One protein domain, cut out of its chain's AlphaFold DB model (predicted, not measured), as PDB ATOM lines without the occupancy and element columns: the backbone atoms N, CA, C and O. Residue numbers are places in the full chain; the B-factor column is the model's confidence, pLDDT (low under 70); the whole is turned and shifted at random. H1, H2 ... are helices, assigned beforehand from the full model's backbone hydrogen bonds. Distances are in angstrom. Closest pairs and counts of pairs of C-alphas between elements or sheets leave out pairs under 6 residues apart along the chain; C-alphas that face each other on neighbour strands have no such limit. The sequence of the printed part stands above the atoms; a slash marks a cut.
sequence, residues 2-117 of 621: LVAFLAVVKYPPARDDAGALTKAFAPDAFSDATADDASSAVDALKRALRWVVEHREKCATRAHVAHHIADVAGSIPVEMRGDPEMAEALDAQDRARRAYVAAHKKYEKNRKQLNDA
ATOM      1  N   LEU A   2      37.924  -3.385  29.430       67.31
ATOM      2  CA  LEU A   2      38.662  -2.153  29.760       67.31
ATOM      3  C   LEU A   2      38.089  -0.889  29.086       67.31
ATOM      4  O   LEU A   2      37.881   0.117  29.753       67.31
ATOM      5  N   VAL A   3      37.736  -0.963  27.800       67.81
ATOM      6  CA  VAL A   3      37.088   0.147  27.071       67.81
ATOM      7  C   VAL A   3      35.734   0.531  27.694       67.81
ATOM      8  O   VAL A   3      35.437   1.712  27.851       67.81
ATOM      9  N   ALA A   4      34.943  -0.454  28.136       68.88
ATOM     10  CA  ALA A   4      33.671  -0.212  28.821       68.88
ATOM     11  C   ALA A   4      33.875   0.433  30.204       68.88
ATOM     12  O   ALA A   4      33.146   1.350  30.572       68.88
ATOM     13  N   PHE A   5      34.903   0.015  30.947       74.00
ATOM     14  CA  PHE A   5      35.274   0.640  32.218       74.00
ATOM     15  C   PHE A   5      35.717   2.102  32.037       74.00
ATOM     16  O   PHE A   5      35.255   2.979  32.767       74.00
ATOM     17  N   LEU A   6      36.546   2.396  31.028       75.12
ATOM     18  CA  LEU A   6      36.965   3.767  30.707       75.12
ATOM     19  C   LEU A   6      35.777   4.660  30.312       75.12
ATOM     20  O   LEU A   6      35.740   5.834  30.691       75.12
ATOM     21  N   ALA A   7      34.774   4.101  29.628       71.31
ATOM     22  CA  ALA A   7      33.525   4.798  29.318       71.31
ATOM     23  C   ALA A   7      32.689   5.092  30.580       71.31
ATOM     24  O   ALA A   7      32.227   6.219  30.762       71.31
ATOM     25  N   VAL A   8      32.556   4.123  31.496       75.50
ATOM     26  CA  VAL A   8      31.839   4.283  32.780       75.50
ATOM     27  C   VAL A   8      32.478   5.364  33.653       75.50
ATOM     28  O   VAL A   8      31.796   6.210  34.233       75.50
ATOM     29  N   VAL A   9      33.806   5.383  33.704       77.44
ATOM     30  CA  VAL A   9      34.571   6.370  34.470       77.44
ATOM     31  C   VAL A   9      34.623   7.737  33.756       77.44
ATOM     32  O   VAL A   9      35.087   8.724  34.334       77.44
ATOM     33  N   LYS A  10      34.054   7.848  32.546       77.44
ATOM     34  CA  LYS A  10      34.056   9.047  31.692       77.44
ATOM     35  C   LYS A  10      35.469   9.592  31.487       77.44
ATOM     36  O   LYS A  10      35.727  10.771  31.754       77.44
ATOM     37  N   TYR A  11      36.381   8.717  31.066       77.25
ATOM     38  CA  TYR A  11      37.664   9.140  30.516       77.25
ATOM     39  C   TYR A  11      37.396  10.022  29.283       77.25
ATOM     40  O   TYR A  11      36.600   9.607  28.441       77.25
ATOM     41  N   PRO A  12      37.973  11.232  29.173       73.19
ATOM     42  CA  PRO A  12      37.892  12.042  27.964       73.19
ATOM     43  C   PRO A  12      39.014  11.614  27.002       73.19
ATOM     44  O   PRO A  12      40.151  12.053  27.186       73.19
ATOM     45  N   PRO A  13      38.758  10.744  26.005       65.69
ATOM     46  CA  PRO A  13      39.802  10.370  25.060       65.69
ATOM     47  C   PRO A  13      40.189  11.584  24.207       65.69
ATOM     48  O   PRO A  13      39.317  12.357  23.794       65.69
ATOM     49  N   ALA A  14      41.478  11.738  23.883       65.31
ATOM     50  CA  ALA A  14      41.834  12.550  22.723       65.31
ATOM     51  C   ALA A  14      41.187  11.914  21.478       65.31
ATOM     52  O   ALA A  14      40.970  10.700  21.453       65.31
ATOM     53  N   ARG A  15      40.846  12.716  20.458       57.69
ATOM     54  CA  ARG A  15      40.104  12.256  19.261       57.69
ATOM     55  C   ARG A  15      40.685  10.980  18.625       57.69
ATOM     56  O   ARG A  15      39.912  10.171  18.123       57.69
ATOM     57  N   ASP A  16      41.993  10.771  18.743       61.69
ATOM     58  CA  ASP A  16      42.717   9.641  18.153       61.69
ATOM     59  C   ASP A  16      42.811   8.406  19.083       61.69
ATOM     60  O   ASP A  16      42.974   7.277  18.618       61.69
ATOM     61  N   ASP A  17      42.613   8.573  20.397       66.06
ATOM     62  CA  ASP A  17      42.778   7.506  21.402       66.06
ATOM     63  C   ASP A  17      41.591   6.543  21.435       66.06
ATOM     64  O   ASP A  17      41.757   5.338  21.624       66.06
ATOM     65  N   ALA A  18      40.379   7.068  21.237       64.25
ATOM     66  CA  ALA A  18      39.172   6.250  21.161       64.25
ATOM     67  C   ALA A  18      39.208   5.333  19.934       64.25
ATOM     68  O   ALA A  18      38.826   4.168  20.034       64.25
ATOM     69  N   GLY A  19      39.711   5.837  18.801       66.38
ATOM     70  CA  GLY A  19      39.910   5.060  17.579       66.38
ATOM     71  C   GLY A  19      40.986   3.988  17.745       66.38
ATOM     72  O   GLY A  19      40.732   2.827  17.436       66.38
ATOM     73  N   ALA A  20      42.142   4.335  18.319       68.12
ATOM     74  CA  ALA A  20      43.229   3.384  18.566       68.12
ATOM     75  C   ALA A  20      42.824   2.257  19.537       68.12
ATOM     76  O   ALA A  20      43.086   1.083  19.275       68.12
ATOM     77  N   LEU A  21      42.126   2.584  20.632       68.50
ATOM     78  CA  LEU A  21      41.679   1.598  21.627       68.50
ATOM     79  C   LEU A  21      40.501   0.737  21.142       68.50
ATOM     80  O   LEU A  21      40.392  -0.418  21.538       68.50
ATOM     81  N   THR A  22      39.604   1.259  20.302       69.38
ATOM     82  CA  THR A  22      38.504   0.453  19.738       69.38
ATOM     83  C   THR A  22      38.986  -0.446  18.606       69.38
ATOM     84  O   THR A  22      38.583  -1.605  18.558       69.38
ATOM     85  N   LYS A  23      39.901   0.039  17.757       67.62
ATOM     86  CA  LYS A  23      40.497  -0.731  16.656       67.62
ATOM     87  C   LYS A  23      41.398  -1.860  17.160       67.62
ATOM     88  O   LYS A  23      41.327  -2.949  16.617       67.62
ATOM     89  N   ALA A  24      42.185  -1.647  18.219       64.69
ATOM     90  CA  ALA A  24      43.088  -2.672  18.760       64.69
ATOM     91  C   ALA A  24      42.404  -3.737  19.644       64.69
ATOM     92  O   ALA A  24      42.970  -4.806  19.852       64.69
ATOM     93  N   PHE A  25      41.207  -3.462  20.178       65.00
ATOM     94  CA  PHE A  25      40.486  -4.366  21.091       65.00
ATOM     95  C   PHE A  25      39.105  -4.808  20.563       65.00
ATOM     96  O   PHE A  25      38.274  -5.280  21.346       65.00
ATOM     97  N   ALA A  26      38.836  -4.657  19.261       65.62
ATOM     98  CA  ALA A  26      37.643  -5.221  18.632       65.62
ATOM     99  C   ALA A  26      37.761  -6.757  18.514       65.62
ATOM    100  O   ALA A  26      38.867  -7.270  18.334       65.62
ATOM    101  N   PRO A  27      36.643  -7.502  18.612       57.53
ATOM    102  CA  PRO A  27      36.649  -8.969  18.649       57.53
ATOM    103  C   PRO A  27      37.296  -9.634  17.420       57.53
ATOM    104  O   PRO A  27      37.847 -10.721  17.567       57.53
ATOM    105  N   ASP A  28      37.332  -8.948  16.271       57.25
ATOM    106  CA  ASP A  28      37.898  -9.455  15.010       57.25
ATOM    107  C   ASP A  28      39.244  -8.796  14.620       57.25
ATOM    108  O   ASP A  28      39.782  -9.047  13.547       57.25
ATOM    109  N   ALA A  29      39.822  -7.936  15.470       57.81
ATOM    110  CA  ALA A  29      40.966  -7.088  15.099       57.81
ATOM    111  C   ALA A  29      42.340  -7.776  15.106       57.81
ATOM    112  O   ALA A  29      43.319  -7.204  14.624       57.81
ATOM    113  N   PHE A  30      42.445  -8.994  15.643       53.38
ATOM    114  CA  PHE A  30      43.733  -9.684  15.767       53.38
ATOM    115  C   PHE A  30      44.303 -10.189  14.431       53.38
ATOM    116  O   PHE A  30      45.476 -10.554  14.394       53.38
ATOM    117  N   SER A  31      43.520 -10.199  13.343       56.53
ATOM    118  CA  SER A  31      43.985 -10.666  12.029       56.53
ATOM    119  C   SER A  31      44.572  -9.578  11.119       56.53
ATOM    120  O   SER A  31      45.327  -9.937  10.225       56.53
ATOM    121  N   ASP A  32      44.286  -8.286  11.353       56.81
ATOM    122  CA  ASP A  32      44.656  -7.168  10.450       56.81
ATOM    123  C   ASP A  32      45.390  -5.993  11.142       56.81
ATOM    124  O   ASP A  32      45.621  -4.943  10.536       56.81
ATOM    125  N   ALA A  33      45.767  -6.123  12.418       59.25
ATOM    126  CA  ALA A  33      46.449  -5.049  13.146       59.25
ATOM    127  C   ALA A  33      47.932  -4.923  12.743       59.25
ATOM    128  O   ALA A  33      48.713  -5.867  12.883       59.25
ATOM    129  N   THR A  34      48.349  -3.736  12.289       64.62
ATOM    130  CA  THR A  34      49.767  -3.437  12.017       64.62
ATOM    131  C   THR A  34      50.548  -3.189  13.318       64.62
ATOM    132  O   THR A  34      49.971  -2.852  14.354       64.62
ATOM    133  N   ALA A  35      51.880  -3.327  13.292       65.44
ATOM    134  CA  ALA A  35      52.728  -3.040  14.459       65.44
ATOM    135  C   ALA A  35      52.573  -1.587  14.963       65.44
ATOM    136  O   ALA A  35      52.617  -1.338  16.171       65.44
ATOM    137  N   ASP A  36      52.309  -0.652  14.047       64.62
ATOM    138  CA  ASP A  36      52.062   0.757  14.358       64.62
ATOM    139  C   ASP A  36      50.713   0.964  15.070       64.62
ATOM    140  O   ASP A  36      50.630   1.739  16.029       64.62
ATOM    141  N   ASP A  37      49.671   0.212  14.688       67.00
ATOM    142  CA  ASP A  37      48.375   0.213  15.383       67.00
ATOM    143  C   ASP A  37      48.518  -0.303  16.832       67.00
ATOM    144  O   ASP A  37      47.933   0.261  17.762       67.00
ATOM    145  N   ALA A  38      49.339  -1.338  17.048       68.00
ATOM    146  CA  ALA A  38      49.597  -1.897  18.376       68.00
ATOM    147  C   ALA A  38      50.394  -0.932  19.274       68.00
ATOM    148  O   ALA A  38      50.056  -0.760  20.449       68.00
ATOM    149  N   SER A  39      51.416  -0.258  18.732       73.12
ATOM    150  CA  SER A  39      52.191   0.749  19.476       73.12
ATOM    151  C   SER A  39      51.324   1.948  19.874       73.12
ATOM    152  O   SER A  39      51.349   2.382  21.028       73.12
ATOM    153  N   SER A  40      50.494   2.437  18.949       75.50
ATOM    154  CA  SER A  40      49.551   3.532  19.203       75.50
ATOM    155  C   SER A  40      48.539   3.180  20.305       75.50
ATOM    156  O   SER A  40      48.287   3.979  21.214       75.50
ATOM    157  N   ALA A  41      48.023   1.946  20.307       75.12
ATOM    158  CA  ALA A  41      47.113   1.460  21.342       75.12
ATOM    159  C   ALA A  41      47.772   1.354  22.730       75.12
ATOM    160  O   ALA A  41      47.141   1.683  23.738       75.12
ATOM    161  N   VAL A  42      49.045   0.946  22.804       79.50
ATOM    162  CA  VAL A  42      49.805   0.893  24.066       79.50
ATOM    163  C   VAL A  42      50.023   2.294  24.641       79.50
ATOM    164  O   VAL A  42      49.870   2.497  25.850       79.50
ATOM    165  N   ASP A  43      50.327   3.282  23.802       80.19
ATOM    166  CA  ASP A  43      50.525   4.658  24.263       80.19
ATOM    167  C   ASP A  43      49.210   5.352  24.637       80.19
ATOM    168  O   ASP A  43      49.175   6.133  25.595       80.19
ATOM    169  N   ALA A  44      48.106   5.027  23.958       79.00
ATOM    170  CA  ALA A  44      46.762   5.414  24.389       79.00
ATOM    171  C   ALA A  44      46.398   4.780  25.748       79.00
ATOM    172  O   ALA A  44      45.890   5.464  26.640       79.00
ATOM    173  N   LEU A  45      46.735   3.502  25.965       81.38
ATOM    174  CA  LEU A  45      46.490   2.802  27.230       81.38
ATOM    175  C   LEU A  45      47.293   3.401  28.394       81.38
ATOM    176  O   LEU A  45      46.738   3.617  29.472       81.38
ATOM    177  N   LYS A  46      48.579   3.718  28.194       81.62
ATOM    178  CA  LYS A  46      49.411   4.379  29.218       81.62
ATOM    179  C   LYS A  46      48.840   5.738  29.621       81.62
ATOM    180  O   LYS A  46      48.827   6.064  30.808       81.62
ATOM    181  N   ARG A  47      48.356   6.523  28.651       82.25
ATOM    182  CA  ARG A  47      47.715   7.822  28.907       82.25
ATOM    183  C   ARG A  47      46.404   7.664  29.674       82.25
ATOM    184  O   ARG A  47      46.183   8.396  30.639       82.25
ATOM    185  N   ALA A  48      45.587   6.672  29.322       80.12
ATOM    186  CA  ALA A  48      44.364   6.355  30.054       80.12
ATOM    187  C   ALA A  48      44.647   5.909  31.500       80.12
ATOM    188  O   ALA A  48      44.026   6.413  32.433       80.12
ATOM    189  N   LEU A  49      45.624   5.020  31.712       82.25
ATOM    190  CA  LEU A  49      46.004   4.548  33.048       82.25
ATOM    191  C   LEU A  49      46.575   5.667  33.922       82.25
ATOM    192  O   LEU A  49      46.197   5.775  35.087       82.25
ATOM    193  N   ARG A  50      47.431   6.534  33.364       84.25
ATOM    194  CA  ARG A  50      47.963   7.701  34.082       84.25
ATOM    195  C   ARG A  50      46.836   8.604  34.577       84.25
ATOM    196  O   ARG A  50      46.799   8.942  35.755       84.25
ATOM    197  N   TRP A  51      45.875   8.904  33.705       85.19
ATOM    198  CA  TRP A  51      44.723   9.720  34.073       85.19
ATOM    199  C   TRP A  51      43.872   9.068  35.173       85.19
ATOM    200  O   TRP A  51      43.466   9.750  36.112       85.19
ATOM    201  N   VAL A  52      43.637   7.750  35.101       83.81
ATOM    202  CA  VAL A  52      42.879   7.009  36.128       83.81
ATOM    203  C   VAL A  52      43.590   7.036  37.484       83.81
ATOM    204  O   VAL A  52      42.919   7.175  38.506       83.81
ATOM    205  N   VAL A  53      44.922   6.938  37.514       84.62
ATOM    206  CA  VAL A  53      45.710   7.015  38.756       84.62
ATOM    207  C   VAL A  53      45.669   8.424  39.349       84.62
ATOM    208  O   VAL A  53      45.373   8.570  40.532       84.62
ATOM    209  N   GLU A  54      45.873   9.459  38.532       84.94
ATOM    210  CA  GLU A  54      45.778  10.865  38.961       84.94
ATOM    211  C   GLU A  54      44.374  11.227  39.468       84.94
ATOM    212  O   GLU A  54      44.215  12.038  40.376       84.94
ATOM    213  N   HIS A  55      43.335  10.598  38.913       84.50
ATOM    214  CA  HIS A  55      41.938  10.870  39.242       84.50
ATOM    215  C   HIS A  55      41.289   9.732  40.039       84.50
ATOM    216  O   HIS A  55      40.062   9.591  40.000       84.50
ATOM    217  N   ARG A  56      42.072   8.929  40.774       82.38
ATOM    218  CA  ARG A  56      41.620   7.687  41.431       82.38
ATOM    219  C   ARG A  56      40.339   7.858  42.246       82.38
ATOM    220  O   ARG A  56      39.415   7.063  42.101       82.38
ATOM    221  N   GLU A  57      40.246   8.907  43.057       79.56
ATOM    222  CA  GLU A  57      39.070   9.160  43.903       79.56
ATOM    223  C   GLU A  57      37.820   9.525  43.091       79.56
ATOM    224  O   GLU A  57      36.713   9.046  43.353       79.56
ATOM    225  N   LYS A  58      37.990  10.332  42.037       81.50
ATOM    226  CA  LYS A  58      36.908  10.670  41.101       81.50
ATOM    227  C   LYS A  58      36.477   9.441  40.298       81.50
ATOM    228  O   LYS A  58      35.298   9.294  39.989       81.50
ATOM    229  N   CYS A  59      37.409   8.550  39.976       82.19
ATOM    230  CA  CYS A  59      37.116   7.304  39.277       82.19
ATOM    231  C   CYS A  59      36.360   6.317  40.173       82.19
ATOM    232  O   CYS A  59      35.364   5.747  39.734       82.19
ATOM    233  N   ALA A  60      36.773   6.175  41.435       81.31
ATOM    234  CA  ALA A  60      36.106   5.331  42.423       81.31
ATOM    235  C   ALA A  60      34.668   5.795  42.693       81.31
ATOM    236  O   ALA A  60      33.740   4.990  42.646       81.31
ATOM    237  N   THR A  61      34.459   7.103  42.878       80.88
ATOM    238  CA  THR A  61      33.113   7.674  43.057       80.88
ATOM    239  C   THR A  61      32.237   7.488  41.818       80.88
ATOM    240  O   THR A  61      31.077   7.107  41.947       80.88
ATOM    241  N   ARG A  62      32.774   7.678  40.604       80.62
ATOM    242  CA  ARG A  62      32.032   7.427  39.352       80.62
ATOM    243  C   ARG A  62      31.675   5.955  39.166       80.62
ATOM    244  O   ARG A  62      30.543   5.673  38.790       80.62
ATOM    245  N   ALA A  63      32.596   5.037  39.449       80.75
ATOM    246  CA  ALA A  63      32.341   3.602  39.373       80.75
ATOM    247  C   ALA A  63      31.285   3.156  40.400       80.75
ATOM    248  O   ALA A  63      30.365   2.424  40.048       80.75
ATOM    249  N   HIS A  64      31.367   3.661  41.633       81.19
ATOM    250  CA  HIS A  64      30.390   3.406  42.693       81.19
ATOM    251  C   HIS A  64      28.990   3.911  42.312       81.19
ATOM    252  O   HIS A  64      28.009   3.174  42.370       81.19
ATOM    253  N   VAL A  65      28.895   5.151  41.826       79.06
ATOM    254  CA  VAL A  65      27.632   5.741  41.364       79.06
ATOM    255  C   VAL A  65      27.075   4.987  40.152       79.06
ATOM    256  O   VAL A  65      25.879   4.710  40.105       79.06
ATOM    257  N   ALA A  66      27.919   4.604  39.192       76.75
ATOM    258  CA  ALA A  66      27.498   3.841  38.021       76.75
ATOM    259  C   ALA A  66      26.980   2.443  38.385       76.75
ATOM    260  O   ALA A  66      25.991   2.010  37.808       76.75
ATOM    261  N   HIS A  67      27.581   1.768  39.369       78.94
ATOM    262  CA  HIS A  67      27.107   0.473  39.863       78.94
ATOM    263  C   HIS A  67      25.677   0.554  40.431       78.94
ATOM    264  O   HIS A  67      24.872  -0.347  40.211       78.94
ATOM    265  N   HIS A  68      25.330   1.651  41.112       74.44
ATOM    266  CA  HIS A  68      24.007   1.833  41.724       74.44
ATOM    267  C   HIS A  68      22.952   2.470  40.799       74.44
ATOM    268  O   HIS A  68      21.753   2.322  41.045       74.44
ATOM    269  N   ILE A  69      23.377   3.165  39.739       72.88
ATOM    270  CA  ILE A  69      22.488   3.831  38.766       72.88
ATOM    271  C   ILE A  69      22.346   3.032  37.462       72.88
ATOM    272  O   ILE A  69      21.496   3.377  36.649       72.88
ATOM    273  N   ALA A  70      23.138   1.972  37.252       68.00
ATOM    274  CA  ALA A  70      23.105   1.170  36.029       68.00
ATOM    275  C   ALA A  70      21.669   0.821  35.606       68.00
ATOM    276  O   ALA A  70      20.834   0.403  36.416       68.00
ATOM    277  N   ASP A  71      21.397   1.057  34.325       62.16
ATOM    278  CA  ASP A  71      20.055   1.180  33.774       62.16
ATOM    279  C   ASP A  71      19.400  -0.202  33.614       62.16
ATOM    280  O   ASP A  71      19.471  -0.843  32.567       62.16
ATOM    281  N   VAL A  72      18.783  -0.699  34.690       56.44
ATOM    282  CA  VAL A  72      18.059  -1.988  34.689       56.44
ATOM    283  C   VAL A  72      16.882  -1.955  33.707       56.44
ATOM    284  O   VAL A  72      16.531  -2.988  33.140       56.44
ATOM    285  N   ALA A  73      16.324  -0.774  33.415       51.56
ATOM    286  CA  ALA A  73      15.208  -0.625  32.488       51.56
ATOM    287  C   ALA A  73      15.539  -1.188  31.095       51.56
ATOM    288  O   ALA A  73      14.724  -1.908  30.519       51.56
ATOM    289  N   GLY A  74      16.746  -0.948  30.570       57.78
ATOM    290  CA  GLY A  74      17.180  -1.447  29.256       57.78
ATOM    291  C   GLY A  74      17.301  -2.974  29.150       57.78
ATOM    292  O   GLY A  74      17.342  -3.498  28.042       57.78
ATOM    293  N   SER A  75      17.325  -3.683  30.283       60.66
ATOM    294  CA  SER A  75      17.418  -5.149  30.352       60.66
ATOM    295  C   SER A  75      16.070  -5.860  30.520       60.66
ATOM    296  O   SER A  75      16.018  -7.086  30.473       60.66
ATOM    297  N   ILE A  76      14.979  -5.106  30.700       64.94
ATOM    298  CA  ILE A  76      13.633  -5.657  30.894       64.94
ATOM    299  C   ILE A  76      12.917  -5.723  29.536       64.94
ATOM    300  O   ILE A  76      12.772  -4.674  28.893       64.94
ATOM    301  N   PRO A  77      12.451  -6.911  29.098       68.62
ATOM    302  CA  PRO A  77      11.705  -7.073  27.854       68.62
ATOM    303  C   PRO A  77      10.507  -6.120  27.777       68.62
ATOM    304  O   PRO A  77       9.787  -5.935  28.759       68.62
ATOM    305  N   VAL A  78      10.280  -5.527  26.601       62.94
ATOM    306  CA  VAL A  78       9.232  -4.512  26.361       62.94
ATOM    307  C   VAL A  78       7.833  -5.026  26.733       62.94
ATOM    308  O   VAL A  78       6.997  -4.256  27.192       62.94
ATOM    309  N   GLU A  79       7.613  -6.335  26.623       66.44
ATOM    310  CA  GLU A  79       6.368  -7.033  26.965       66.44
ATOM    311  C   GLU A  79       6.030  -6.968  28.466       66.44
ATOM    312  O   GLU A  79       4.863  -6.852  28.822       66.44
ATOM    313  N   MET A  80       7.036  -6.949  29.351       62.09
ATOM    314  CA  MET A  80       6.839  -6.861  30.809       62.09
ATOM    315  C   MET A  80       6.738  -5.420  31.325       62.09
ATOM    316  O   MET A  80       6.481  -5.202  32.505       62.09
ATOM    317  N   ARG A  81       6.931  -4.419  30.456       62.34
ATOM    318  CA  ARG A  81       6.731  -3.002  30.812       62.34
ATOM    319  C   ARG A  81       5.269  -2.558  30.739       62.34
ATOM    320  O   ARG A  81       4.961  -1.468  31.206       62.34
ATOM    321  N   GLY A  82       4.396  -3.357  30.121       65.19
ATOM    322  CA  GLY A  82       2.961  -3.075  30.020       65.19
ATOM    323  C   GLY A  82       2.146  -3.494  31.246       65.19
ATOM    324  O   GLY A  82       0.970  -3.148  31.328       65.19
ATOM    325  N   ASP A  83       2.752  -4.232  32.181       79.06
ATOM    326  CA  ASP A  83       2.118  -4.647  33.431       79.06
ATOM    327  C   ASP A  83       2.132  -3.480  34.444       79.06
ATOM    328  O   ASP A  83       3.212  -2.943  34.734       79.06
ATOM    329  N   PRO A  84       0.967  -3.049  34.972       77.31
ATOM    330  CA  PRO A  84       0.881  -1.931  35.909       77.31
ATOM    331  C   PRO A  84       1.689  -2.146  37.198       77.31
ATOM    332  O   PRO A  84       2.249  -1.178  37.715       77.31
ATOM    333  N   GLU A  85       1.816  -3.381  37.693       77.62
ATOM    334  CA  GLU A  85       2.574  -3.665  38.924       77.62
ATOM    335  C   GLU A  85       4.087  -3.528  38.695       77.62
ATOM    336  O   GLU A  85       4.815  -2.964  39.517       77.62
ATOM    337  N   MET A  86       4.569  -3.970  37.531       77.44
ATOM    338  CA  MET A  86       5.970  -3.803  37.133       77.44
ATOM    339  C   MET A  86       6.314  -2.344  36.824       77.44
ATOM    340  O   MET A  86       7.419  -1.898  37.143       77.44
ATOM    341  N   ALA A  87       5.383  -1.583  36.241       76.62
ATOM    342  CA  ALA A  87       5.557  -0.151  36.014       76.62
ATOM    343  C   ALA A  87       5.688   0.620  37.341       76.62
ATOM    344  O   ALA A  87       6.612   1.421  37.499       76.62
ATOM    345  N   GLU A  88       4.841   0.320  38.332       82.50
ATOM    346  CA  GLU A  88       4.928   0.934  39.662       82.50
ATOM    347  C   GLU A  88       6.231   0.560  40.396       82.50
ATOM    348  O   GLU A  88       6.862   1.417  41.027       82.50
ATOM    349  N   ALA A  89       6.684  -0.692  40.271       79.94
ATOM    350  CA  ALA A  89       7.954  -1.145  40.838       79.94
ATOM    351  C   ALA A  89       9.169  -0.429  40.214       79.94
ATOM    352  O   ALA A  89      10.105  -0.060  40.932       79.94
ATOM    353  N   LEU A  90       9.146  -0.176  38.901       80.19
ATOM    354  CA  LEU A  90      10.184   0.595  38.208       80.19
ATOM    355  C   LEU A  90      10.184   2.066  38.638       80.19
ATOM    356  O   LEU A  90      11.244   2.609  38.955       80.19
ATOM    357  N   ASP A  91       9.009   2.683  38.770       81.81
ATOM    358  CA  ASP A  91       8.880   4.050  39.285       81.81
ATOM    359  C   ASP A  91       9.342   4.166  40.748       81.81
ATOM    360  O   ASP A  91       9.945   5.167  41.158       81.81
ATOM    361  N   ALA A  92       9.083   3.152  41.578       83.12
ATOM    362  CA  ALA A  92       9.600   3.077  42.945       83.12
ATOM    363  C   ALA A  92      11.132   2.936  42.969       83.12
ATOM    364  O   ALA A  92      11.803   3.646  43.729       83.12
ATOM    365  N   GLN A  93      11.697   2.091  42.103       82.06
ATOM    366  CA  GLN A  93      13.143   1.921  41.962       82.06
ATOM    367  C   GLN A  93      13.825   3.218  41.501       82.06
ATOM    368  O   GLN A  93      14.846   3.616  42.070       82.06
ATOM    369  N   ASP A  94      13.248   3.929  40.534       82.12
ATOM    370  CA  ASP A  94      13.790   5.195  40.042       82.12
ATOM    371  C   ASP A  94      13.686   6.320  41.079       82.12
ATOM    372  O   ASP A  94      14.619   7.121  41.224       82.12
ATOM    373  N   ARG A  95      12.611   6.357  41.876       83.12
ATOM    374  CA  ARG A  95      12.513   7.255  43.042       83.12
ATOM    375  C   ARG A  95      13.600   6.957  44.077       83.12
ATOM    376  O   ARG A  95      14.264   7.893  44.532       83.12
ATOM    377  N   ALA A  96      13.841   5.686  44.397       82.62
ATOM    378  CA  ALA A  96      14.893   5.276  45.328       82.62
ATOM    379  C   ALA A  96      16.299   5.634  44.813       82.62
ATOM    380  O   ALA A  96      17.116   6.169  45.566       82.62
ATOM    381  N   ARG A  97      16.567   5.443  43.513       82.38
ATOM    382  CA  ARG A  97      17.825   5.863  42.869       82.38
ATOM    383  C   ARG A  97      18.039   7.371  42.963       82.38
ATOM    384  O   ARG A  97      19.120   7.812  43.353       82.38
ATOM    385  N   ARG A  98      17.019   8.180  42.658       82.75
ATOM    386  CA  ARG A  98      17.106   9.650  42.773       82.75
ATOM    387  C   ARG A  98      17.368  10.090  44.216       82.75
ATOM    388  O   ARG A  98      18.206  10.965  44.436       82.75
ATOM    389  N   ALA A  99      16.708   9.461  45.190       84.50
ATOM    390  CA  ALA A  99      16.928   9.730  46.611       84.50
ATOM    391  C   ALA A  99      18.358   9.373  47.053       84.50
ATOM    392  O   ALA A  99      19.019  10.177  47.714       84.50
ATOM    393  N   TYR A 100      18.872   8.218  46.620       84.31
ATOM    394  CA  TYR A 100      20.248   7.795  46.875       84.31
ATOM    395  C   TYR A 100      21.270   8.793  46.314       84.31
ATOM    396  O   TYR A 100      22.179   9.214  47.028       84.31
ATOM    397  N   VAL A 101      21.093   9.255  45.072       82.75
ATOM    398  CA  VAL A 101      21.986  10.254  44.456       82.75
ATOM    399  C   VAL A 101      21.963  11.579  45.214       82.75
ATOM    400  O   VAL A 101      23.017  12.181  45.427       82.75
ATOM    401  N   ALA A 102      20.787  12.036  45.649       81.81
ATOM    402  CA  ALA A 102      20.664  13.261  46.435       81.81
ATOM    403  C   ALA A 102      21.382  13.145  47.793       81.81
ATOM    404  O   ALA A 102      22.133  14.051  48.171       81.81
ATOM    405  N   ALA A 103      21.214  12.018  48.491       82.19
ATOM    406  CA  ALA A 103      21.888  11.741  49.758       82.19
ATOM    407  C   ALA A 103      23.412  11.626  49.584       82.19
ATOM    408  O   ALA A 103      24.166  12.276  50.309       82.19
ATOM    409  N   HIS A 104      23.870  10.890  48.570       81.50
ATOM    410  CA  HIS A 104      25.292  10.727  48.266       81.50
ATOM    411  C   HIS A 104      25.949  12.056  47.856       81.50
ATOM    412  O   HIS A 104      27.074  12.348  48.255       81.50
ATOM    413  N   LYS A 105      25.249  12.911  47.098       81.81
ATOM    414  CA  LYS A 105      25.739  14.255  46.743       81.81
ATOM    415  C   LYS A 105      25.872  15.153  47.974       81.81
ATOM    416  O   LYS A 105      26.825  15.925  48.060       81.81
ATOM    417  N   LYS A 106      24.935  15.057  48.924       81.38
ATOM    418  CA  LYS A 106      24.999  15.783  50.201       81.38
ATOM    419  C   LYS A 106      26.165  15.289  51.064       81.38
ATOM    420  O   LYS A 106      26.908  16.113  51.586       81.38
ATOM    421  N   TYR A 107      26.363  13.975  51.150       81.06
ATOM    422  CA  TYR A 107      27.490  13.366  51.860       81.06
ATOM    423  C   TYR A 107      28.845  13.806  51.282       81.06
ATOM    424  O   TYR A 107      29.691  14.300  52.021       81.06
ATOM    425  N   GLU A 108      29.028  13.735  49.959       77.00
ATOM    426  CA  GLU A 108      30.263  14.194  49.301       77.00
ATOM    427  C   GLU A 108      30.504  15.700  49.462       77.00
ATOM    428  O   GLU A 108      31.647  16.128  49.599       77.00
ATOM    429  N   LYS A 109      29.443  16.522  49.470       77.31
ATOM    430  CA  LYS A 109      29.571  17.962  49.733       77.31
ATOM    431  C   LYS A 109      30.096  18.219  51.148       77.31
ATOM    432  O   LYS A 109      31.008  19.022  51.304       77.31
ATOM    433  N   ASN A 110      29.558  17.519  52.143       73.69
ATOM    434  CA  ASN A 110      30.006  17.646  53.528       73.69
ATOM    435  C   ASN A 110      31.439  17.125  53.709       73.69
ATOM    436  O   ASN A 110      32.224  17.751  54.407       73.69
ATOM    437  N   ARG A 111      31.799  16.020  53.039       76.31
ATOM    438  CA  ARG A 111      33.161  15.465  53.057       76.31
ATOM    439  C   ARG A 111      34.185  16.442  52.477       76.31
ATOM    440  O   ARG A 111      35.229  16.645  53.074       76.31
ATOM    441  N   LYS A 112      33.873  17.083  51.345       70.31
ATOM    442  CA  LYS A 112      34.753  18.098  50.740       70.31
ATOM    443  C   LYS A 112      34.896  19.346  51.599       70.31
ATOM    444  O   LYS A 112      36.004  19.809  51.773       70.31
ATOM    445  N   GLN A 113      33.803  19.838  52.180       66.56
ATOM    446  CA  GLN A 113      33.860  20.978  53.100       66.56
ATOM    447  C   GLN A 113      34.710  20.697  54.345       66.56
ATOM    448  O   GLN A 113      35.276  21.630  54.898       66.56
ATOM    449  N   LEU A 114      34.790  19.435  54.777       60.72
ATOM    450  CA  LEU A 114      35.670  19.024  55.866       60.72
ATOM    451  C   LEU A 114      37.145  19.067  55.439       60.72
ATOM    452  O   LEU A 114      37.958  19.618  56.164       60.72
ATOM    453  N   ASN A 115      37.463  18.545  54.251       62.53
ATOM    454  CA  ASN A 115      38.834  18.496  53.737       62.53
ATOM    455  C   ASN A 115      39.353  19.874  53.281       62.53
ATOM    456  O   ASN A 115      40.504  20.200  53.520       62.53
ATOM    457  N   ASP A 116      38.513  20.717  52.670       57.50
ATOM    458  CA  ASP A 116      38.902  22.071  52.241       57.50
ATOM    459  C   ASP A 116      39.197  22.989  53.452       57.50
ATOM    460  O   ASP A 116      39.889  23.995  53.318       57.50
ATOM    461  N   ALA A 117      38.699  22.643  54.646       55.03
ATOM    462  CA  ALA A 117      39.042  23.319  55.897       55.03
ATOM    463  C   ALA A 117      40.411  22.891  56.473       55.03
ATOM    464  O   ALA A 117      40.902  23.545  57.391       55.03
TER     465      ALA A 117
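AT A GLANCE: This is residues 2 to 117 of the 621 residues of the protein "Hypothetical protein" of Micromonas pusilla (UniProt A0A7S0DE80). A flat, loosely joined zigzag of helices: H3 and H4 meet at their ends as an L, with H1 in the angle of the L and H2 packed on residues 37 to 45 of H3, and from the other end of H4 a thin link holding the short H5 and H6 leads to the long H7, which runs back beside H4. Residues 109 to 117, of which 109 to 116 belong to H7, stick out as a free end, and residues 26 to 31 stick out as a loop between H2 and H3. The printed part has 116 residues with seven named helices, H1 to H7 in chain order, and no named strand; the class is all helix. The whole is only just loose, close to extended, with a radius of gyration of the C-alphas of 19.7 A and spans of 55 by 53 by 17 A.

HOW THE PARTS SIT: H1, residues 2 to 8, only just touches H4, residues 56 to 69, with 3 pairs of C-alphas within 8 A. The closest C-alphas are those of Val 8 and Ala 63, 6.6 A apart, and the two helices are about perpendicular at 76 degrees; H4 touches H1 with residues 62 to 66 alone. H1 is close to but not clearly touching H2, residues 15 to 24, where the closest C-alphas, those of Val 3 and Leu 21, are 7.3 A apart. H2 touches H3, residues 35 to 54, at a steep tilt of 63 degrees, opposite ways. Their closest C-alphas, those of Ala 20 and Ala 41, are 5.1 A apart, and H3 touches H2 with residues 37 to 45 alone. H3 and H4 are about perpendicular at 88 degrees and close but not clearly touching, the C-alphas of Val 52 and Cys 59 being the closest at 6.6 A. H4 only just touches H7, residues 84 to 116, with 3 pairs of C-alphas within 8 A, at a shallow tilt of 19 degrees, opposite ways. The closest C-alphas are those of Ile 69 and Arg 97, 6.5 A apart; H4 touches H7 with residues 65 to 69 alone, and H7 touches H4 with residues 97 to 101 alone. H5, residues 72 to 75, and H6, residues 78 to 81, touch no helix but are near H7: the C-alphas of Ala 73 and Leu 90 are the closest of H5 and H7 at 7.7 A, and those of Arg 81 and Ala 87 the closest of H6 and H7 at 6.0 A. H7 is apart from H1, H2 and H3. The helix packing is, only just, mostly crossed: of the three pairs that touch, one is at a shallow tilt. Every O i to N i+4 pair is within hydrogen-bond range in H1, H3, H4 and H7, and 5 of 6 are in H2; H5 and H6 are too short for such a pair.

IN THESE COORDINATES: H1, from Leu 2 to Val 8, begins with C-alpha 2 at (38.662, -2.153, 29.760) and is 9.9 A long from first to last C-alpha. H2, Arg 15 to Ala 24, measures 15.2 A, and H3, Ala 35 to Glu 54, 29.0 A. H4, Arg 56 to Ile 69, measures 19.7 A and ends with C-alpha 69 at (22.488, 3.831, 38.766). H5, Val 72 to Ser 75, and H6, Val 78 to Arg 81, measure 5.4 A and 5.3 A. H7, Pro 84 to Asp 116, is the longest helix, 47.8 A, and ends with C-alpha 116 at (38.902, 22.071, 52.241).

THE WHOLE: The two C-alphas farthest apart, those of Ala 35 and Pro 84, are 56.1 A apart. The printed part has no cut and no long link. Mean pLDDT of the printed part is 72.9; residues 2 to 4, 13 to 38, 70 to 82 and 113 to 117 of the model are under 70.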